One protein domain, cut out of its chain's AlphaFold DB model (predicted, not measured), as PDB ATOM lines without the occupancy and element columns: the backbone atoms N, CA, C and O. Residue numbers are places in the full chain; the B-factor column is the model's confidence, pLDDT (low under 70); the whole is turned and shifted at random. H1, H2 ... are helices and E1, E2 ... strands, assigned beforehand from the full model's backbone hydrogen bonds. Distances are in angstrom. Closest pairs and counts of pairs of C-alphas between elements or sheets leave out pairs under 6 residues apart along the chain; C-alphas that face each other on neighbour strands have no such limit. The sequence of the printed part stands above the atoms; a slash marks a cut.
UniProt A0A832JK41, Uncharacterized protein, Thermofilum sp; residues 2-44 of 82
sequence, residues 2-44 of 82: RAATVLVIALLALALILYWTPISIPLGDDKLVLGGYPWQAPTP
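Overview. This is residues 2 to 44 of the 82 residues of an uncharacterized protein of Thermofilum sp (UniProt A0A832JK41). A long straight helix, H1, makes a handle, and from its far end a two-stranded hairpin and a small helix with a short tail branch off on different sides, so that the outline is that of a Y. Most of the handle sticks out: residues 2 to 14, of which 3 to 14 belong to H1, stand free, and the rest is a small head made of the last part of H1, the hairpin of E1 and E2, the short helix H2 and the end of the printed part. The printed part has 43 residues with two named helices and two named strands, in the order H1, E1, E2, H2, and the strands form one antiparallel sheet in the order E1 - E2. The class is mixed, helices and strands. The whole is only just extended, close to loose, with a radius of gyration of the C-alphas of 14.0 A, and it is only just flat, with spans of 44 by 30 by 8 A.

Arrangement. The printed part begins at residue 2, and H1, residues 3 to 20, is the longest helix. A tight link of 2 residues joins it to E1, residues 23 to 27. Another tight link of 2 residues joins E1 to E2, residues 30 to 34. E1 and E2 form a hairpin and are antiparallel neighbours, with 152 degrees between their N-to-C directions. The C-alphas of Ser 24 and Val 33 face each other at 4.5 A, and those of Leu 27 and Asp 30 at 5.0 A. Across the pair, N 25 and O 32 are within hydrogen-bond range at 2.8 A, and N 34 and O 23 at 2.9 A. H1 and E2 have one pair of C-alphas within 8 A, those of Leu 18 and Leu 34, 7.1 A apart, while the centres of the two elements are 22.4 A apart. A tight link of 2 residues leads from E2 to H2, residues 37 to 40. H1 touches H2 with residues 19 to 20 alone; their closest C-alphas are those of Tyr 19 and Tyr 37, 5.9 A apart. E1 and H2 are apart. In H1 each pair of O i and N i+4 is within hydrogen-bond range; H2 is too short for such a pair, and its 1 pair of O i and N i+3 is within range.

Along the chain. H1 runs from Ala 3, with its C-alpha at (172.747, 197.539, 148.347), to Trp 20, with its C-alpha at (148.496, 189.360, 151.989), and is 25.9 A long from first to last C-alpha. E1 runs from Ile 23 to Leu 27 over 12.6 A. E2 runs from Asp 30 to Leu 34 over 13.0 A. H2 runs from Tyr 37 to Gln 40 over 5.1 A and ends at C-alpha 40 at (140.324, 185.756, 147.214). Residues 41 to 44 follow it with no named element, to C-alpha 44 at (136.580, 178.760, 153.911).

Size, cuts and confidence. The two C-alphas farthest apart are those of Arg 2 and Asp 29, at 44.9 A, and the first and last printed C-alphas, those of Arg 2 and Pro 44, are 42.6 A apart. Without the stretch that stands free, the body has 30 residues, spans 28 by 23 by 7 A and has a radius of gyration of 10.2 A. The printed part has no cut, and no link between named elements is long. The mean pLDDT of the printed part is 91.7, and no printed residue is under 70.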
ATOM      1  N   ARG A   2     175.303 196.093 152.272       78.69
ATOM      2  CA  ARG A   2     175.362 196.122 150.801       78.69
ATOM      3  C   ARG A   2     173.989 196.401 150.165       78.69
ATOM      4  O   ARG A   2     172.970 195.864 150.602       78.69
ATOM      5  N   ALA A   3     173.970 197.182 149.081       84.19
ATOM      6  CA  ALA A   3     172.747 197.539 148.347       84.19
ATOM      7  C   ALA A   3     171.936 196.309 147.894       84.19
ATOM      8  O   ALA A   3     170.707 196.333 147.908       84.19
ATOM      9  N   ALA A   4     172.619 195.208 147.565       83.31
ATOM     10  CA  ALA A   4     171.986 193.938 147.218       83.31
ATOM     11  C   ALA A   4     171.160 193.348 148.377       83.31
ATOM     12  O   ALA A   4     170.040 192.896 148.155       83.31
ATOM     13  N   THR A   5     171.660 193.398 149.616       85.75
ATOM     14  CA  THR A   5     170.934 192.914 150.804       85.75
ATOM     15  C   THR A   5     169.658 193.720 151.032       85.75
ATOM     16  O   THR A   5     168.591 193.149 151.248       85.75
ATOM     17  N   VAL A   6     169.748 195.050 150.921       90.06
ATOM     18  CA  VAL A   6     168.587 195.948 151.030       90.06
ATOM     19  C   VAL A   6     167.555 195.634 149.947       90.06
ATOM     20  O   VAL A   6     166.369 195.515 150.248       90.06
ATOM     21  N   LEU A   7     168.002 195.445 148.702       89.94
ATOM     22  CA  LEU A   7     167.137 195.095 147.577       89.94
ATOM     23  C   LEU A   7     166.397 193.771 147.821       89.94
ATOM     24  O   LEU A   7     165.187 193.708 147.624       89.94
ATOM     25  N   VAL A   8     167.095 192.727 148.278       88.88
ATOM     26  CA  VAL A   8     166.490 191.415 148.563       88.88
ATOM     27  C   VAL A   8     165.418 191.525 149.647       88.88
ATOM     28  O   VAL A   8     164.320 190.996 149.476       88.88
ATOM     29  N   ILE A   9     165.700 192.247 150.735       91.56
ATOM     30  CA  ILE A   9     164.732 192.464 151.819       91.56
ATOM     31  C   ILE A   9     163.513 193.241 151.305       91.56
ATOM     32  O   ILE A   9     162.379 192.868 151.604       91.56
ATOM     33  N   ALA A  10     163.725 194.279 150.492       94.25
ATOM     34  CA  ALA A  10     162.643 195.060 149.902       94.25
ATOM     35  C   ALA A  10     161.758 194.217 148.966       94.25
ATOM     36  O   ALA A  10     160.533 194.301 149.040       94.25
ATOM     37  N   LEU A  11     162.357 193.367 148.127       93.88
ATOM     38  CA  LEU A  11     161.624 192.463 147.235       93.88
ATOM     39  C   LEU A  11     160.831 191.403 148.012       93.88
ATOM     40  O   LEU A  11     159.679 191.138 147.671       93.88
ATOM     41  N   LEU A  12     161.405 190.835 149.079       94.62
ATOM     42  CA  LEU A  12     160.697 189.913 149.975       94.62
ATOM     43  C   LEU A  12     159.502 190.592 150.650       94.62
ATOM     44  O   LEU A  12     158.404 190.035 150.660       94.62
ATOM     45  N   ALA A  13     159.693 191.804 151.175       94.88
ATOM     46  CA  ALA A  13     158.617 192.578 151.783       94.88
ATOM     47  C   ALA A  13     157.502 192.876 150.771       94.88
ATOM     48  O   ALA A  13     156.329 192.663 151.072       94.88
ATOM     49  N   LEU A  14     157.856 193.292 149.551       95.25
ATOM     50  CA  LEU A  14     156.894 193.548 148.481       95.25
ATOM     51  C   LEU A  14     156.102 192.286 148.109       95.25
ATOM     52  O   LEU A  14     154.882 192.352 147.964       95.25
ATOM     53  N   ALA A  15     156.769 191.135 147.997       93.75
ATOM     54  CA  ALA A  15     156.116 189.863 147.702       93.75
ATOM     55  C   ALA A  15     155.121 189.457 148.801       93.75
ATOM     56  O   ALA A  15     154.017 189.014 148.491       93.75
ATOM     57  N   LEU A  16     155.473 189.650 150.077       96.19
ATOM     58  CA  LEU A  16     154.564 189.387 151.195       96.19
ATOM     59  C   LEU A  16     153.384 190.360 151.222       96.19
ATOM     60  O   LEU A  16     152.252 189.926 151.427       96.19
ATOM     61  N   ILE A  17     153.623 191.651 150.982       95.69
ATOM     62  CA  ILE A  17     152.550 192.648 150.879       95.69
ATOM     63  C   ILE A  17     151.585 192.247 149.766       95.69
ATOM     64  O   ILE A  17     150.387 192.183 150.004       95.69
ATOM     65  N   LEU A  18     152.087 191.888 148.583       95.62
ATOM     66  CA  LEU A  18     151.244 191.383 147.501       95.62
ATOM     67  C   LEU A  18     150.535 190.086 147.896       95.62
ATOM     68  O   LEU A  18     149.370 189.913 147.573       95.62
ATOM     69  N   TYR A  19     151.169 189.169 148.622       96.44
ATOM     70  CA  TYR A  19     150.503 187.936 149.039       96.44
ATOM     71  C   TYR A  19     149.304 188.201 149.963       96.44
ATOM     72  O   TYR A  19     148.240 187.602 149.793       96.44
ATOM     73  N   TRP A  20     149.470 189.105 150.929       97.19
ATOM     74  CA  TRP A  20     148.496 189.360 151.989       97.19
ATOM     75  C   TRP A  20     147.505 190.474 151.677       97.19
ATOM     76  O   TRP A  20     146.395 190.452 152.200       97.19
ATOM     77  N   THR A  21     147.863 191.446 150.852       95.69
ATOM     78  CA  THR A  21     147.061 192.647 150.624       95.69
ATOM     79  C   THR A  21     146.496 192.629 149.206       95.69
ATOM     80  O   THR A  21     147.264 192.662 148.246       95.69
ATOM     81  N   PRO A  22     145.163 192.580 149.045       93.56
ATOM     82  CA  PRO A  22     144.542 192.654 147.735       93.56
ATOM     83  C   PRO A  22     144.595 194.099 147.240       93.56
ATOM     84  O   PRO A  22     144.079 195.015 147.883       93.56
ATOM     85  N   ILE A  23     145.207 194.303 146.082       92.31
ATOM     86  CA  ILE A  23     145.271 195.589 145.394       92.31
ATOM     87  C   ILE A  23     144.248 195.549 144.268       92.31
ATOM     88  O   ILE A  23     144.386 194.786 143.315       92.31
ATOM     89  N   SER A  24     143.200 196.360 144.395       90.81
ATOM     90  CA  SER A  24     142.168 196.485 143.365       90.81
ATOM     91  C   SER A  24     142.526 197.612 142.406       90.81
ATOM     92  O   SER A  24     142.629 198.766 142.820       90.81
ATOM     93  N   ILE A  25     142.689 197.278 141.131       91.00
ATOM     94  CA  ILE A  25     142.949 198.227 140.052       91.00
ATOM     95  C   ILE A  25     141.669 198.326 139.210       91.00
ATOM     96  O   ILE A  25     141.246 197.317 138.636       91.00
ATOM     97  N   PRO A  26     141.014 199.501 139.157       88.88
ATOM     98  CA  PRO A  26     139.837 199.693 138.318       88.88
ATOM     99  C   PRO A  26     140.227 199.642 136.833       88.88
ATOM    100  O   PRO A  26     141.173 200.307 136.413       88.88
ATOM    101  N   LEU A  27     139.487 198.864 136.045       87.19
ATOM    102  CA  LEU A  27     139.652 198.684 134.601       87.19
ATOM    103  C   LEU A  27     138.294 198.874 133.915       87.19
ATOM    104  O   LEU A  27     137.621 197.916 133.543       87.19
ATOM    105  N   GLY A  28     137.888 200.137 133.764       86.06
ATOM    106  CA  GLY A  28     136.564 200.474 133.239       86.06
ATOM    107  C   GLY A  28     135.466 199.919 134.147       86.06
ATOM    108  O   GLY A  28     135.384 200.316 135.310       86.06
ATOM    109  N   ASP A  29     134.673 198.988 133.619       88.00
ATOM    110  CA  ASP A  29     133.589 198.322 134.351       88.00
ATOM    111  C   ASP A  29     134.072 197.135 135.207       88.00
ATOM    112  O   ASP A  29     133.367 196.706 136.122       88.00
ATOM    113  N   ASP A  30     135.289 196.639 134.964       85.81
ATOM    114  CA  ASP A  30     135.879 195.512 135.683       85.81
ATOM    115  C   ASP A  30     136.896 195.952 136.745       85.81
ATOM    116  O   ASP A  30     137.422 197.071 136.763       85.81
ATOM    117  N   LYS A  31     137.202 195.035 137.669       86.62
ATOM    118  CA  LYS A  31     138.239 195.213 138.692       86.62
ATOM    119  C   LYS A  31     139.258 194.092 138.589       86.62
ATOM    120  O   LYS A  31     138.931 192.931 138.829       86.62
ATOM    121  N   LEU A  32     140.507 194.447 138.305       89.81
ATOM    122  CA  LEU A  32     141.624 193.521 138.441       89.81
ATOM    123  C   LEU A  32     142.071 193.515 139.903       89.81
ATOM    124  O   LEU A  32     142.446 194.557 140.439       89.81
ATOM    125  N   VAL A  33     142.042 192.350 140.549       91.06
ATOM    126  CA  VAL A  33     142.542 192.188 141.919       91.06
ATOM    127  C   VAL A  33     143.883 191.470 141.876       91.06
ATOM    128  O   VAL A  33     143.966 190.295 141.522       91.06
ATOM    129  N   LEU A  34     144.942 192.179 142.251       91.62
ATOM    130  CA  LEU A  34     146.278 191.620 142.402       91.62
ATOM    131  C   LEU A  34     146.525 191.269 143.865       91.62
ATOM    132  O   LEU A  34     146.317 192.100 144.747       91.62
ATOM    133  N   GLY A  35     147.024 190.062 144.123       93.62
ATOM    134  CA  GLY A  35     147.465 189.695 145.463       93.62
ATOM    135  C   GLY A  35     146.340 189.459 146.476       93.62
ATOM    136  O   GLY A  35     145.181 189.318 146.115       93.62
ATOM    137  N   GLY A  36     146.644 189.369 147.768       94.94
ATOM    138  CA  GLY A  36     145.644 189.059 148.795       94.94
ATOM    139  C   GLY A  36     145.013 187.674 148.630       94.94
ATOM    140  O   GLY A  36     143.821 187.508 148.895       94.94
ATOM    141  N   TYR A  37     145.792 186.681 148.189       93.31
ATOM    142  CA  TYR A  37     145.320 185.325 147.871       93.31
ATOM    143  C   TYR A  37     144.463 184.674 148.969       93.31
ATOM    144  O   TYR A  37     143.437 184.082 148.628       93.31
ATOM    145  N   PRO A  38     144.778 184.814 150.276       96.44
ATOM    146  CA  PRO A  38     143.920 184.278 151.331       96.44
ATOM    147  C   PRO A  38     142.488 184.820 151.294       96.44
ATOM    148  O   PRO A  38     141.545 184.114 151.645       96.44
ATOM    149  N   TRP A  39     142.311 186.068 150.871       94.81
ATOM    150  CA  TRP A  39     141.016 186.747 150.853       94.81
ATOM    151  C   TRP A  39     140.243 186.521 149.559       94.81
ATOM    152  O   TRP A  39     139.026 186.671 149.554       94.81
ATOM    153  N   GLN A  40     140.935 186.129 148.489       91.75
ATOM    154  CA  GLN A  40     140.324 185.756 147.214       91.75
ATOM    155  C   GLN A  40     139.889 184.284 147.159       91.75
ATOM    156  O   GLN A  40     139.292 183.844 146.179       91.75
ATOM    157  N   ALA A  41     140.204 183.495 148.188       93.75
ATOM    158  CA  ALA A  41     139.914 182.071 148.198       93.75
ATOM    159  C   ALA A  41     138.393 181.790 148.127       93.75
ATOM    160  O   ALA A  41     137.629 182.370 148.903       93.75
ATOM    161  N   PRO A  42     137.938 180.859 147.263       92.81
ATOM    162  CA  PRO A  42     136.512 180.656 146.983       92.81
ATOM    163  C   PRO A  42     135.755 179.932 148.104       92.81
ATOM    164  O   PRO A  42     134.528 179.950 148.134       92.81
ATOM    165  N   THR A  43     136.466 179.265 149.019       96.56
ATOM    166  CA  THR A  43     135.865 178.517 150.130       96.56
ATOM    167  C   THR A  43     136.596 178.794 151.446       96.56
ATOM    168  O   THR A  43     137.792 179.103 151.433       96.56
ATOM    169  N   PRO A  44     135.930 178.626 152.607       95.38
ATOM    170  CA  PRO A  44     136.580 178.760 153.911       95.38
ATOM    171  C   PRO A  44     137.769 177.808 154.095       95.38
ATOM    172  O   PRO A  44     138.784 178.185 154.673       95.38
TER     173      PRO A  44